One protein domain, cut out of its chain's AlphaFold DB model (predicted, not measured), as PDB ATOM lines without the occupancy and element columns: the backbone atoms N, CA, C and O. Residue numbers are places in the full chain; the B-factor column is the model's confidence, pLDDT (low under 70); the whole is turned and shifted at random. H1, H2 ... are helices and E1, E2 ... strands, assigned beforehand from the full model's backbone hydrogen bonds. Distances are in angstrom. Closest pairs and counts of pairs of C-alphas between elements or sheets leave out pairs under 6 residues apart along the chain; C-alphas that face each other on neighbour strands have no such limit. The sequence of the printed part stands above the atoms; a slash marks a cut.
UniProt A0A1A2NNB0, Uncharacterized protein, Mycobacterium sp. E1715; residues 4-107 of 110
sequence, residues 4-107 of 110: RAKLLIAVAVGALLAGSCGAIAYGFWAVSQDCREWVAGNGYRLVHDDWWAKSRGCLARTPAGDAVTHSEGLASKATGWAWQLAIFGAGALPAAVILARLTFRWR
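Overview. This is residues 4 to 107 of the 110 residues of an uncharacterized protein of Mycobacterium sp. E1715 (UniProt A0A1A2NNB0). Two long helices, H1 and H2, lie side by side and run opposite ways, and a small three-stranded sheet makes a head at one end of the pair. The end of H1, residues 31 to 40, packs over one face of this sheet, which H2 is not on. The printed part has 104 residues, in the order H1, E1, E2, E3, H2; the sheet's order is E1, E2, E3, antiparallel, and the class is mostly helix. The whole is extended, a rod with a radius of gyration of the C-alphas of 20.2 A and spans of 72 by 21 by 20 A.

Arrangement. E1, residues 45 to 50, E2, residues 57 to 61, and E3, residues 67 to 70, form a meander, each strand the antiparallel neighbour of the one before. In the hairpin E1 and E2, N 47 and O 59 are within hydrogen-bond range at 2.9 A. In the hairpin E2 and E3, N 68 and O 60 are within range at 2.8 A. H1, residues 4 to 41, is on the sheet in two layers, a helix on one face, at a height over the sheet of 11.9 A. It lies over E1 and E2, slantwise to the strands, at 37 degrees to E2 on the local plane; the closest C-alphas of H1 and E2, those of Cys 35 and Cys 58, are 6.2 A apart. H2, residues 74 to 105, touches H1 at a shallow tilt of 6 degrees, opposite ways, with the C-alphas of Gly 27 and Trp 81 closest at 6.2 A. H2 and E1 are apart. Every O i to N i+4 pair is within hydrogen-bond range in H1, and 26 of 28 in H2.

Along the chain. H1 begins at C-alpha 4 (18.264, 48.479, -22.099) and is 54.5 A long from first to last C-alpha. E1 begins at C-alpha 45 (-28.588, 21.313, -28.562). H2, 46.4 A long, ends at C-alpha 105 (28.567, 40.104, -29.898).

Size, cuts and confidence. The two C-alphas farthest apart, those of Ala 64 and Arg 107, are 71.6 A apart. The printed part has no cut, and no link is long. The mean pLDDT of the printed part is 72.6; residue 6, residue 23, residues 50 to 56 and residues 72 to 107 are under 70.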
ATOM      1  N   ARG A   4      18.966  48.341 -20.812       74.12
ATOM      2  CA  ARG A   4      18.264  48.479 -22.099       74.12
ATOM      3  C   ARG A   4      18.219  47.170 -22.891       74.12
ATOM      4  O   ARG A   4      17.180  46.838 -23.448       74.12
ATOM      5  N   ALA A   5      19.305  46.395 -22.896       71.50
ATOM      6  CA  ALA A   5      19.341  45.102 -23.586       71.50
ATOM      7  C   ALA A   5      18.407  44.074 -22.927       71.50
ATOM      8  O   ALA A   5      17.698  43.350 -23.619       71.50
ATOM      9  N   LYS A   6      18.346  44.056 -21.587       69.44
ATOM     10  CA  LYS A   6      17.382  43.218 -20.853       69.44
ATOM     11  C   LYS A   6      15.938  43.609 -21.166       69.44
ATOM     12  O   LYS A   6      15.107  42.727 -21.348       69.44
ATOM     13  N   LEU A   7      15.662  44.912 -21.262       76.56
ATOM     14  CA  LEU A   7      14.336  45.433 -21.589       76.56
ATOM     15  C   LEU A   7      13.881  44.984 -22.987       76.56
ATOM     16  O   LEU A   7      12.777  44.478 -23.135       76.56
ATOM     17  N   LEU A   8      14.750  45.104 -23.996       75.62
ATOM     18  CA  LEU A   8      14.436  44.689 -25.369       75.62
ATOM     19  C   LEU A   8      14.191  43.180 -25.482       75.62
ATOM     20  O   LEU A   8      13.246  42.764 -26.147       75.62
ATOM     21  N   ILE A   9      14.997  42.361 -24.796       75.81
ATOM     22  CA  ILE A   9      14.789  40.906 -24.749       75.81
ATOM     23  C   ILE A   9      13.455  40.579 -24.071       75.81
ATOM     24  O   ILE A   9      12.695  39.765 -24.587       75.81
ATOM     25  N   ALA A  10      13.139  41.230 -22.950       71.50
ATOM     26  CA  ALA A  10      11.879  41.013 -22.245       71.50
ATOM     27  C   ALA A  10      10.664  41.378 -23.113       71.50
ATOM     28  O   ALA A  10       9.703  40.613 -23.163       71.50
ATOM     29  N   VAL A  11      10.724  42.493 -23.849       77.69
ATOM     30  CA  VAL A  11       9.670  42.895 -24.795       77.69
ATOM     31  C   VAL A  11       9.538  41.885 -25.935       77.69
ATOM     32  O   VAL A  11       8.423  41.485 -26.259       77.69
ATOM     33  N   ALA A  12      10.652  41.425 -26.509       75.50
ATOM     34  CA  ALA A  12      10.634  40.436 -27.586       75.50
ATOM     35  C   ALA A  12      10.021  39.099 -27.136       75.50
ATOM     36  O   ALA A  12       9.174  38.538 -27.829       75.50
ATOM     37  N   VAL A  13      10.395  38.611 -25.950       76.38
ATOM     38  CA  VAL A  13       9.816  37.393 -25.362       76.38
ATOM     39  C   VAL A  13       8.333  37.592 -25.044       76.38
ATOM     40  O   VAL A  13       7.524  36.721 -25.358       76.38
ATOM     41  N   GLY A  14       7.956  38.742 -24.481       75.81
ATOM     42  CA  GLY A  14       6.559  39.073 -24.197       75.81
ATOM     43  C   GLY A  14       5.692  39.094 -25.456       75.81
ATOM     44  O   GLY A  14       4.611  38.512 -25.463       75.81
ATOM     45  N   ALA A  15       6.186  39.691 -26.543       74.38
ATOM     46  CA  ALA A  15       5.488  39.728 -27.825       74.38
ATOM     47  C   ALA A  15       5.320  38.328 -28.438       74.38
ATOM     48  O   ALA A  15       4.243  38.007 -28.939       74.38
ATOM     49  N   LEU A  16       6.348  37.478 -28.350       74.50
ATOM     50  CA  LEU A  16       6.267  36.091 -28.813       74.50
ATOM     51  C   LEU A  16       5.229  35.291 -28.027       74.50
ATOM     52  O   LEU A  16       4.371  34.653 -28.630       74.50
ATOM     53  N   LEU A  17       5.260  35.372 -26.694       74.69
ATOM     54  CA  LEU A  17       4.296  34.678 -25.840       74.69
ATOM     55  C   LEU A  17       2.866  35.172 -26.081       74.69
ATOM     56  O   LEU A  17       1.958  34.356 -26.224       74.69
ATOM     57  N   ALA A  18       2.663  36.488 -26.183       72.62
ATOM     58  CA  ALA A  18       1.354  37.064 -26.477       72.62
ATOM     59  C   ALA A  18       0.832  36.621 -27.853       72.62
ATOM     60  O   ALA A  18      -0.330  36.234 -27.970       72.62
ATOM     61  N   GLY A  19       1.694  36.612 -28.875       70.94
ATOM     62  CA  GLY A  19       1.356  36.131 -30.213       70.94
ATOM     63  C   GLY A  19       0.979  34.648 -30.225       70.94
ATOM     64  O   GLY A  19      -0.056  34.283 -30.781       70.94
ATOM     65  N   SER A  20       1.764  33.795 -29.559       70.75
ATOM     66  CA  SER A  20       1.471  32.360 -29.455       70.75
ATOM     67  C   SER A  20       0.170  32.091 -28.701       70.75
ATOM     68  O   SER A  20      -0.679  31.355 -29.197       70.75
ATOM     69  N   CYS A  21      -0.033  32.721 -27.541       73.00
ATOM     70  CA  CYS A  21      -1.274  32.589 -26.777       73.00
ATOM     71  C   CYS A  21      -2.491  33.090 -27.565       73.00
ATOM     72  O   CYS A  21      -3.535  32.442 -27.543       73.00
ATOM     73  N   GLY A  22      -2.358  34.205 -28.289       71.81
ATOM     74  CA  GLY A  22      -3.420  34.749 -29.134       71.81
ATOM     75  C   GLY A  22      -3.797  33.809 -30.279       71.81
ATOM     76  O   GLY A  22      -4.979  33.557 -30.493       71.81
ATOM     77  N   ALA A  23      -2.812  33.232 -30.971       68.88
ATOM     78  CA  ALA A  23      -3.053  32.273 -32.050       68.88
ATOM     79  C   ALA A  23      -3.708  30.978 -31.543       68.88
ATOM     80  O   ALA A  23      -4.629  30.470 -32.184       68.88
ATOM     81  N   ILE A  24      -3.288  30.484 -30.371       70.56
ATOM     82  CA  ILE A  24      -3.952  29.370 -29.684       70.56
ATOM     83  C   ILE A  24      -5.408  29.758 -29.416       70.56
ATOM     84  O   ILE A  24      -6.312  29.126 -29.949       70.56
ATOM     85  N   ALA A  25      -5.657  30.834 -28.669       70.94
ATOM     86  CA  ALA A  25      -7.010  31.249 -28.302       70.94
ATOM     87  C   ALA A  25      -7.924  31.467 -29.521       70.94
ATOM     88  O   ALA A  25      -9.088  31.070 -29.489       70.94
ATOM     89  N   TYR A  26      -7.401  32.040 -30.607       71.31
ATOM     90  CA  TYR A  26      -8.155  32.259 -31.839       71.31
ATOM     91  C   TYR A  26      -8.507  30.952 -32.551       71.31
ATOM     92  O   TYR A  26      -9.663  30.751 -32.919       71.31
ATOM     93  N   GLY A  27      -7.544  30.035 -32.697       70.81
ATOM     94  CA  GLY A  27      -7.810  28.700 -33.233       70.81
ATOM     95  C   GLY A  27      -8.829  27.948 -32.376       70.81
ATOM     96  O   GLY A  27      -9.751  27.333 -32.908       70.81
ATOM     97  N   PHE A  28      -8.716  28.078 -31.048       72.94
ATOM     98  CA  PHE A  28      -9.664  27.490 -30.109       72.94
ATOM     99  C   PHE A  28     -11.085  28.040 -30.295       72.94
ATOM    100  O   PHE A  28     -12.063  27.291 -30.322       72.94
ATOM    101  N   TRP A  29     -11.191  29.357 -30.445       77.38
ATOM    102  CA  TRP A  29     -12.455  30.044 -30.659       77.38
ATOM    103  C   TRP A  29     -13.091  29.681 -32.005       77.38
ATOM    104  O   TRP A  29     -14.284  29.399 -32.046       77.38
ATOM    105  N   ALA A  30     -12.305  29.620 -33.084       76.00
ATOM    106  CA  ALA A  30     -12.795  29.291 -34.422       76.00
ATOM    107  C   ALA A  30     -13.426  27.888 -34.487       76.00
ATOM    108  O   ALA A  30     -14.524  27.732 -35.013       76.00
ATOM    109  N   VAL A  31     -12.781  26.878 -33.894       76.88
ATOM    110  CA  VAL A  31     -13.311  25.499 -33.864       76.88
ATOM    111  C   VAL A  31     -14.581  25.405 -33.005       76.88
ATOM    112  O   VAL A  31     -15.524  24.707 -33.374       76.88
ATOM    113  N   SER A  32     -14.651  26.157 -31.901       78.12
ATOM    114  CA  SER A  32     -15.876  26.242 -31.091       78.12
ATOM    115  C   SER A  32     -17.035  26.888 -31.859       78.12
ATOM    116  O   SER A  32     -18.183  26.460 -31.723       78.12
ATOM    117  N   GLN A  33     -16.759  27.905 -32.684       83.50
ATOM    118  CA  GLN A  33     -17.781  28.524 -33.534       83.50
ATOM    119  C   GLN A  33     -18.293  27.561 -34.606       83.50
ATOM    120  O   GLN A  33     -19.507  27.427 -34.730       83.50
ATOM    121  N   ASP A  34     -17.410  26.821 -35.285       83.56
ATOM    122  CA  ASP A  34     -17.811  25.796 -36.264       83.56
ATOM    123  C   ASP A  34     -18.805  24.789 -35.646       83.56
ATOM    124  O   ASP A  34     -19.828  24.449 -36.243       83.56
ATOM    125  N   CYS A  35     -18.554  24.347 -34.408       84.00
ATOM    126  CA  CYS A  35     -19.464  23.453 -33.692       84.00
ATOM    127  C   CYS A  35     -20.814  24.102 -33.367       84.00
ATOM    128  O   CYS A  35     -21.854  23.451 -33.485       84.00
ATOM    129  N   ARG A  36     -20.833  25.382 -32.980       85.38
ATOM    130  CA  ARG A  36     -22.088  26.112 -32.737       85.38
ATOM    131  C   ARG A  36     -22.887  26.311 -34.016       85.38
ATOM    132  O   ARG A  36     -24.102  26.140 -33.980       85.38
ATOM    133  N   GLU A  37     -22.226  26.638 -35.123       88.75
ATOM    134  CA  GLU A  37     -22.864  26.774 -36.433       88.75
ATOM    135  C   GLU A  37     -23.465  25.448 -36.894       88.75
ATOM    136  O   GLU A  37     -24.628  25.411 -37.293       88.75
ATOM    137  N   TRP A  38     -22.727  24.344 -36.753       87.12
ATOM    138  CA  TRP A  38     -23.242  23.011 -37.058       87.12
ATOM    139  C   TRP A  38     -24.467  22.658 -36.203       87.12
ATOM    140  O   TRP A  38     -25.487  22.212 -36.734       87.12
ATOM    141  N   VAL A  39     -24.412  22.906 -34.891       89.19
ATOM    142  CA  VAL A  39     -25.545  22.678 -33.978       89.19
ATOM    143  C   VAL A  39     -26.758  23.520 -34.372       89.19
ATOM    144  O   VAL A  39     -27.865  22.986 -34.464       89.19
ATOM    145  N   ALA A  40     -26.561  24.814 -34.628       88.81
ATOM    146  CA  ALA A  40     -27.631  25.731 -35.003       88.81
ATOM    147  C   ALA A  40     -28.257  25.359 -36.354       88.81
ATOM    148  O   ALA A  40     -29.481  25.328 -36.470       88.81
ATOM    149  N   GLY A  41     -27.438  25.006 -37.349       90.31
ATOM    150  CA  GLY A  41     -27.891  24.609 -38.684       90.31
ATOM    151  C   GLY A  41     -28.703  23.313 -38.705       90.31
ATOM    152  O   GLY A  41     -29.528  23.126 -39.595       90.31
ATOM    153  N   ASN A  42     -28.518  22.442 -37.709       87.25
ATOM    154  CA  ASN A  42     -29.249  21.178 -37.587       87.25
ATOM    155  C   ASN A  42     -30.364  21.203 -36.523       87.25
ATOM    156  O   ASN A  42     -31.042  20.196 -36.314       87.25
ATOM    157  N   GLY A  43     -30.570  22.331 -35.832       88.31
ATOM    158  CA  GLY A  43     -31.557  22.440 -34.750       88.31
ATOM    159  C   GLY A  43     -31.227  21.577 -33.526       88.31
ATOM    160  O   GLY A  43     -32.124  21.145 -32.802       88.31
ATOM    161  N   TYR A  44     -29.947  21.280 -33.309       90.69
ATOM    162  CA  TYR A  44     -29.486  20.469 -32.186       90.69
ATOM    163  C   TYR A  44     -29.258  21.327 -30.939       90.69
ATOM    164  O   TYR A  44     -29.230  22.557 -30.983       90.69
ATOM    165  N   ARG A  45     -29.047  20.670 -29.796       87.19
ATOM    166  CA  ARG A  45     -28.588  21.313 -28.562       87.19
ATOM    167  C   ARG A  45     -27.152  20.905 -28.273       87.19
ATOM    168  O   ARG A  45     -26.894  19.725 -28.062       87.19
ATOM    169  N   LEU A  46     -26.231  21.865 -28.227       86.56
ATOM    170  CA  LEU A  46     -24.842  21.594 -27.851       86.56
ATOM    171  C   LEU A  46     -24.798  21.065 -26.410       86.56
ATOM    172  O   LEU A  46     -25.337  21.695 -25.500       86.56
ATOM    173  N   VAL A  47     -24.187  19.897 -26.219       85.62
ATOM    174  CA  VAL A  47     -24.018  19.259 -24.905       85.62
ATOM    175  C   VAL A  47     -22.607  19.503 -24.398       85.62
ATOM    176  O   VAL A  47     -22.436  19.949 -23.266       85.62
ATOM    177  N   HIS A  48     -21.601  19.240 -25.238       78.12
ATOM    178  CA  HIS A  48     -20.215  19.523 -24.897       78.12
ATOM    179  C   HIS A  48     -19.354  19.818 -26.125       78.12
ATOM    180  O   HIS A  48     -19.631  19.330 -27.221       78.12
ATOM    181  N   ASP A  49     -18.315  20.625 -25.921       73.81
ATOM    182  CA  ASP A  49     -17.434  21.142 -26.968       73.81
ATOM    183  C   ASP A  49     -15.973  20.795 -26.646       73.81
ATOM    184  O   ASP A  49     -15.160  21.638 -26.272       73.81
ATOM    185  N   ASP A  50     -15.673  19.500 -26.746       69.69
ATOM    186  CA  ASP A  50     -14.399  18.885 -26.361       69.69
ATOM    187  C   ASP A  50     -13.571  18.495 -27.591       69.69
ATOM    188  O   ASP A  50     -12.987  17.409 -27.685       69.69
ATOM    189  N   TRP A  51     -13.503  19.396 -28.568       64.31
ATOM    190  CA  TRP A  51     -12.713  19.183 -29.781       64.31
ATOM    191  C   TRP A  51     -11.205  19.068 -29.493       64.31
ATOM    192  O   TRP A  51     -10.477  18.436 -30.259       64.31
ATOM    193  N   TRP A  52     -10.739  19.656 -28.383       59.06
ATOM    194  CA  TRP A  52      -9.347  19.636 -27.919       59.06
ATOM    195  C   TRP A  52      -9.005  18.380 -27.102       59.06
ATOM    196  O   TRP A  52      -7.835  18.002 -27.007       59.06
ATOM    197  N   ALA A  53     -10.007  17.721 -26.516       55.41
ATOM    198  CA  ALA A  53      -9.824  16.469 -25.798       55.41
ATOM    199  C   ALA A  53      -9.806  15.284 -26.781       55.41
ATOM    200  O   ALA A  53     -10.165  15.404 -27.954       55.41
ATOM    201  N   LYS A  54      -9.383  14.100 -26.313       49.03
ATOM    202  CA  LYS A  54      -9.253  12.862 -27.118       49.03
ATOM    203  C   LYS A  54     -10.487  12.510 -27.973       49.03
ATOM    204  O   LYS A  54     -10.338  11.757 -28.931       49.03
ATOM    205  N   SER A  55     -11.657  13.044 -27.634       56.72
ATOM    206  CA  SER A  55     -12.928  12.960 -28.362       56.72
ATOM    207  C   SER A  55     -12.929  13.632 -29.741       56.72
ATOM    208  O   SER A  55     -13.765  13.271 -30.562       56.72
ATOM    209  N   ARG A  56     -11.996  14.560 -30.025       60.06
ATOM    210  CA  ARG A  56     -11.779  15.221 -31.334       60.06
ATOM    211  C   ARG A  56     -13.036  15.795 -32.010       60.06
ATOM    212  O   ARG A  56     -13.068  15.923 -33.233       60.06
ATOM    213  N   GLY A  57     -14.062  16.148 -31.243       71.12
ATOM    214  CA  GLY A  57     -15.316  16.654 -31.785       71.12
ATOM    215  C   GLY A  57     -16.217  17.283 -30.735       71.12
ATOM    216  O   GLY A  57     -15.919  17.250 -29.541       71.12
ATOM    217  N   CYS A  58     -17.329  17.839 -31.199       82.00
ATOM    218  CA  CYS A  58     -18.412  18.323 -30.355       82.00
ATOM    219  C   CYS A  58     -19.541  17.298 -30.270       82.00
ATOM    220  O   CYS A  58     -19.840  16.579 -31.226       82.00
ATOM    221  N   LEU A  59     -20.174  17.241 -29.102       85.50
ATOM    222  CA  LEU A  59     -21.339  16.410 -28.839       85.50
ATOM    223  C   LEU A  59     -22.574  17.303 -28.790       85.50
ATOM    224  O   LEU A  59     -22.644  18.257 -28.008       85.50
ATOM    225  N   ALA A  60     -23.575  16.962 -29.585       87.62
ATOM    226  CA  ALA A  60     -24.870  17.614 -29.571       87.62
ATOM    227  C   ALA A  60     -25.986  16.598 -29.343       87.62
ATOM    228  O   ALA A  60     -25.811  15.399 -29.539       87.62
ATOM    229  N   ARG A  61     -27.142  17.084 -28.901       89.12
ATOM    230  CA  ARG A  61     -28.353  16.291 -28.721       89.12
ATOM    231  C   ARG A  61     -29.383  16.691 -29.771       89.12
ATOM    232  O   ARG A  61     -29.651  17.883 -29.936       89.12
ATOM    233  N   THR A  62     -29.947  15.714 -30.469       88.75
ATOM    234  CA  THR A  62     -31.009  15.928 -31.457       88.75
ATOM    235  C   THR A  62     -32.320  16.321 -30.766       88.75
ATOM    236  O   THR A  62     -32.476  16.094 -29.560       88.75
ATOM    237  N   PRO A  63     -33.309  16.854 -31.506       86.69
ATOM    238  CA  PRO A  63     -34.652  17.080 -30.973       86.69
ATOM    239  C   PRO A  63     -35.328  15.795 -30.473       86.69
ATOM    240  O   PRO A  63     -36.149  15.855 -29.563       86.69
ATOM    241  N   ALA A  64     -34.956  14.638 -31.034       89.44
ATOM    242  CA  ALA A  64     -35.433  13.323 -30.610       89.44
ATOM    243  C   ALA A  64     -34.762  12.817 -29.314       89.44
ATOM    244  O   ALA A  64     -35.212  11.836 -28.731       89.44
ATOM    245  N   GLY A  65     -33.716  13.500 -28.832       88.25
ATOM    246  CA  GLY A  65     -33.002  13.165 -27.600       88.25
ATOM    247  C   GLY A  65     -31.708  12.372 -27.803       88.25
ATOM    248  O   GLY A  65     -30.958  12.202 -26.838       88.25
ATOM    249  N   ASP A  66     -31.401  11.959 -29.031       89.62
ATOM    250  CA  ASP A  66     -30.198  11.190 -29.358       89.62
ATOM    251  C   ASP A  66     -28.934  12.046 -29.280       89.62
ATOM    252  O   ASP A  66     -28.945  13.228 -29.624       89.62
ATOM    253  N   ALA A  67     -27.821  11.452 -28.850       86.94
ATOM    254  CA  ALA A  67     -26.518  12.110 -28.877       86.94
ATOM    255  C   ALA A  67     -25.836  11.892 -30.236       86.94
ATOM    256  O   ALA A  67     -25.668  10.756 -30.677       86.94
ATOM    257  N   VAL A  68     -25.409  12.978 -30.876       86.44
ATOM    258  CA  VAL A  68     -24.676  12.977 -32.145       86.44
ATOM    259  C   VAL A  68     -23.325  13.636 -31.928       86.44
ATOM    260  O   VAL A  68     -23.228  14.708 -31.328       86.44
ATOM    261  N   THR A  69     -22.281  12.987 -32.430       84.25
ATOM    262  CA  THR A  69     -20.906  13.479 -32.331       84.25
ATOM    263  C   THR A  69     -20.479  14.011 -33.691       84.25
ATOM    264  O   THR A  69     -20.620  13.308 -34.690       84.25
ATOM    265  N   HIS A  70     -19.948  15.228 -33.735       80.06
ATOM    266  CA  HIS A  70     -19.375  15.817 -34.939       80.06
ATOM    267  C   HIS A  70     -17.877  16.025 -34.732       80.06
ATOM    268  O   HIS A  70     -17.460  16.843 -33.916       80.06
ATOM    269  N   SER A  71     -17.071  15.236 -35.441       73.62
ATOM    270  CA  SER A  71     -15.601  15.261 -35.365       73.62
ATOM    271  C   SER A  71     -14.921  15.377 -36.731       73.62
ATOM    272  O   SER A  71     -13.703  15.561 -36.807       73.62
ATOM    273  N   GLU A  72     -15.671  15.232 -37.827       65.31
ATOM    274  CA  GLU A  72     -15.112  15.237 -39.179       65.31
ATOM    275  C   GLU A  72     -14.580  16.632 -39.533       65.31
ATOM    276  O   GLU A  72     -15.286  17.631 -39.457       65.31
ATOM    277  N   GLY A  73     -13.292  16.718 -39.872       65.38
ATOM    278  CA  GLY A  73     -12.633  17.971 -40.262       65.38
ATOM    279  C   GLY A  73     -12.214  18.899 -39.112       65.38
ATOM    280  O   GLY A  73     -11.249  19.647 -39.262       65.38
ATOM    281  N   LEU A  74     -12.840  18.820 -37.935       65.75
ATOM    282  CA  LEU A  74     -12.454  19.641 -36.772       65.75
ATOM    283  C   LEU A  74     -11.050  19.272 -36.267       65.75
ATOM    284  O   LEU A  74     -10.218  20.141 -36.008       65.75
ATOM    285  N   ALA A  75     -10.743  17.973 -36.224       64.44
ATOM    286  CA  ALA A  75      -9.425  17.472 -35.838       64.44
ATOM    287  C   ALA A  75      -8.307  17.915 -36.798       64.44
ATOM    288  O   ALA A  75      -7.204  18.259 -36.361       64.44
ATOM    289  N   SER A  76      -8.572  17.907 -38.109       65.88
ATOM    290  CA  SER A  76      -7.589  18.329 -39.109       65.88
ATOM    291  C   SER A  76      -7.392  19.844 -39.084       65.88
ATOM    292  O   SER A  76      -6.247  20.289 -39.142       65.88
ATOM    293  N   LYS A  77      -8.457  20.635 -38.887       67.19
ATOM    294  CA  LYS A  77      -8.361  22.089 -38.658       67.19
ATOM    295  C   LYS A  77      -7.531  22.416 -37.415       67.19
ATOM    296  O   LYS A  77      -6.595  23.206 -37.507       67.19
ATOM    297  N   ALA A  78      -7.812  21.775 -36.277       66.38
ATOM    298  CA  ALA A  78      -7.050  21.968 -35.040       66.38
ATOM    299  C   ALA A  78      -5.560  21.612 -35.217       66.38
ATOM    300  O   ALA A  78      -4.678  22.354 -34.783       66.38
ATOM    301  N   THR A  79      -5.273  20.519 -35.929       67.12
ATOM    302  CA  THR A  79      -3.901  20.115 -36.277       67.12
ATOM    303  C   THR A  79      -3.229  21.134 -37.206       67.12
ATOM    304  O   THR A  79      -2.056  21.450 -37.020       67.12
ATOM    305  N   GLY A  80      -3.961  21.700 -38.170       66.56
ATOM    306  CA  GLY A  80      -3.473  22.760 -39.058       66.56
ATOM    307  C   GLY A  80      -3.049  24.023 -38.304       66.56
ATOM    308  O   GLY A  80      -1.963  24.547 -38.550       66.56
ATOM    309  N   TRP A  81      -3.842  24.466 -37.324       68.00
ATOM    310  CA  TRP A  81      -3.487  25.598 -36.458       68.00
ATOM    311  C   TRP A  81      -2.264  25.309 -35.586       68.00
ATOM    312  O   TRP A  81      -1.373  26.152 -35.471       68.00
ATOM    313  N   ALA A  82      -2.180  24.102 -35.021       67.38
ATOM    314  CA  ALA A  82      -1.007  23.676 -34.262       67.38
ATOM    315  C   ALA A  82       0.268  23.692 -35.127       67.38
ATOM    316  O   ALA A  82       1.315  24.157 -34.673       67.38
ATOM    317  N   TRP A  83       0.179  23.269 -36.392       64.88
ATOM    318  CA  TRP A  83       1.287  23.362 -37.345       64.88
ATOM    319  C   TRP A  83       1.656  24.802 -37.702       64.88
ATOM    320  O   TRP A  83       2.842  25.116 -37.745       64.88
ATOM    321  N   GLN A  84       0.689  25.700 -37.905       66.31
ATOM    322  CA  GLN A  84       0.980  27.119 -38.148       66.31
ATOM    323  C   GLN A  84       1.694  27.772 -36.959       66.31
ATOM    324  O   GLN A  84       2.647  28.523 -37.156       66.31
ATOM    325  N   LEU A  85       1.303  27.425 -35.731       67.69
ATOM    326  CA  LEU A  85       2.003  27.824 -34.507       67.69
ATOM    327  C   LEU A  85       3.426  27.271 -34.441       67.69
ATOM    328  O   LEU A  85       4.355  28.014 -34.128       67.69
ATOM    329  N   ALA A  86       3.610  25.988 -34.758       63.34
ATOM    330  CA  ALA A  86       4.927  25.362 -34.787       63.34
ATOM    331  C   ALA A  86       5.839  26.017 -35.836       63.34
ATOM    332  O   ALA A  86       7.003  26.280 -35.544       63.34
ATOM    333  N   ILE A  87       5.311  26.351 -37.018       64.88
ATOM    334  CA  ILE A  87       6.034  27.066 -38.081       64.88
ATOM    335  C   ILE A  87       6.390  28.487 -37.633       64.88
ATOM    336  O   ILE A  87       7.531  28.907 -37.813       64.88
ATOM    337  N   PHE A  88       5.464  29.214 -37.002       65.94
ATOM    338  CA  PHE A  88       5.744  30.544 -36.454       65.94
ATOM    339  C   PHE A  88       6.812  30.497 -35.359       65.94
ATOM    340  O   PHE A  88       7.752  31.289 -35.385       65.94
ATOM    341  N   GLY A  89       6.714  29.548 -34.427       64.81
ATOM    342  CA  GLY A  89       7.718  29.334 -33.386       64.81
ATOM    343  C   GLY A  89       9.084  28.958 -33.967       64.81
ATOM    344  O   GLY A  89      10.101  29.539 -33.587       64.81
ATOM    345  N   ALA A  90       9.111  28.046 -34.942       63.31
ATOM    346  CA  ALA A  90      10.323  27.633 -35.646       63.31
ATOM    347  C   ALA A  90      10.954  28.769 -36.463       63.31
ATOM    348  O   ALA A  90      12.175  28.882 -36.486       63.31
ATOM    349  N   GLY A  91      10.156  29.635 -37.093       59.50
ATOM    350  CA  GLY A  91      10.633  30.806 -37.836       59.50
ATOM    351  C   GLY A  91      11.074  31.967 -36.937       59.50
ATOM    352  O   GLY A  91      11.994  32.708 -37.284       59.50
ATOM    353  N   ALA A  92      10.477  32.100 -35.752       63.56
ATOM    354  CA  ALA A  92      10.860  33.098 -34.755       63.56
ATOM    355  C   ALA A  92      12.130  32.718 -33.976       63.56
ATOM    356  O   ALA A  92      12.857  33.602 -33.518       63.56
ATOM    357  N   LEU A  93      12.434  31.422 -33.845       58.81
ATOM    358  CA  LEU A  93      13.636  30.915 -33.175       58.81
ATOM    359  C   LEU A  93      14.941  31.493 -33.759       58.81
ATOM    360  O   LEU A  93      15.747  32.000 -32.982       58.81
ATOM    361  N   PRO A  94      15.159  31.514 -35.090       63.09
ATOM    362  CA  PRO A  94      16.290  32.198 -35.708       63.09
ATOM    363  C   PRO A  94      16.370  33.677 -35.341       63.09
ATOM    364  O   PRO A  94      17.448  34.150 -35.001       63.09
ATOM    365  N   ALA A  95      15.249  34.406 -35.344       63.31
ATOM    366  CA  ALA A  95      15.231  35.818 -34.969       63.31
ATOM    367  C   ALA A  95      15.611  36.017 -33.491       63.31
ATOM    368  O   ALA A  95      16.427  36.881 -33.173       63.31
ATOM    369  N   ALA A  96      15.101  35.170 -32.595       60.66
ATOM    370  CA  ALA A  96      15.471  35.172 -31.182       60.66
ATOM    371  C   ALA A  96      16.959  34.828 -30.972       60.66
ATOM    372  O   ALA A  96      17.643  35.483 -30.186       60.66
ATOM    373  N   VAL A  97      17.490  33.851 -31.715       64.75
ATOM    374  CA  VAL A  97      18.910  33.459 -31.683       64.75
ATOM    375  C   VAL A  97      19.805  34.552 -32.262       64.75
ATOM    376  O   VAL A  97      20.864  34.817 -31.700       64.75
ATOM    377  N   ILE A  98      19.401  35.220 -33.344       67.31
ATOM    378  CA  ILE A  98      20.130  36.348 -33.940       67.31
ATOM    379  C   ILE A  98      20.149  37.527 -32.969       67.31
ATOM    380  O   ILE A  98      21.217  38.081 -32.722       67.31
ATOM    381  N   LEU A  99      19.016  37.870 -32.349       62.22
ATOM    382  CA  LEU A  99      18.955  38.904 -31.312       62.22
ATOM    383  C   LEU A  99      19.841  38.553 -30.112       62.22
ATOM    384  O   LEU A  99      20.592  39.405 -29.636       62.22
ATOM    385  N   ALA A 100      19.832  37.297 -29.660       61.50
ATOM    386  CA  ALA A 100      20.732  36.821 -28.612       61.50
ATOM    387  C   ALA A 100      22.207  36.931 -29.047       61.50
ATOM    388  O   ALA A 100      23.033  37.504 -28.344       61.50
ATOM    389  N   ARG A 101      22.563  36.454 -30.243       64.88
ATOM    390  CA  ARG A 101      23.933  36.513 -30.780       64.88
ATOM    391  C   ARG A 101      24.427  37.943 -30.971       64.88
ATOM    392  O   ARG A 101      25.570  38.211 -30.627       64.88
ATOM    393  N   LEU A 102      23.599  38.852 -31.486       63.09
ATOM    394  CA  LEU A 102      23.938  40.268 -31.654       63.09
ATOM    395  C   LEU A 102      24.125  40.956 -30.302       63.09
ATOM    396  O   LEU A 102      25.083  41.704 -30.131       63.09
ATOM    397  N   THR A 103      23.276  40.655 -29.317       57.97
ATOM    398  CA  THR A 103      23.424  41.193 -27.954       57.97
ATOM    399  C   THR A 103      24.647  40.635 -27.220       57.97
ATOM    400  O   THR A 103      25.253  41.354 -26.426       57.97
ATOM    401  N   PHE A 104      25.059  39.393 -27.495       57.75
ATOM    402  CA  PHE A 104      26.318  38.836 -26.986       57.75
ATOM    403  C   PHE A 104      27.554  39.340 -27.751       57.75
ATOM    404  O   PHE A 104      28.578  39.578 -27.117       57.75
ATOM    405  N   ARG A 105      27.472  39.554 -29.073       55.84
ATOM    406  CA  ARG A 105      28.567  40.104 -29.898       55.84
ATOM    407  C   ARG A 105      28.880  41.563 -29.579       55.84
ATOM    408  O   ARG A 105      30.047  41.889 -29.441       55.84
ATOM    409  N   TRP A 106      27.866  42.390 -29.321       44.88
ATOM    410  CA  TRP A 106      28.037  43.765 -28.815       44.88
ATOM    411  C   TRP A 106      28.806  43.861 -27.487       44.88
ATOM    412  O   TRP A 106      29.143  44.947 -27.035       44.88
ATOM    413  N   ARG A 107      29.016  42.731 -26.811       47.91
ATOM    414  CA  ARG A 107      29.709  42.628 -25.527       47.91
ATOM    415  C   ARG A 107      31.170  42.186 -25.672       47.91
ATOM    416  O   ARG A 107      31.839  42.074 -24.651       47.91
TER     417      ARG A 107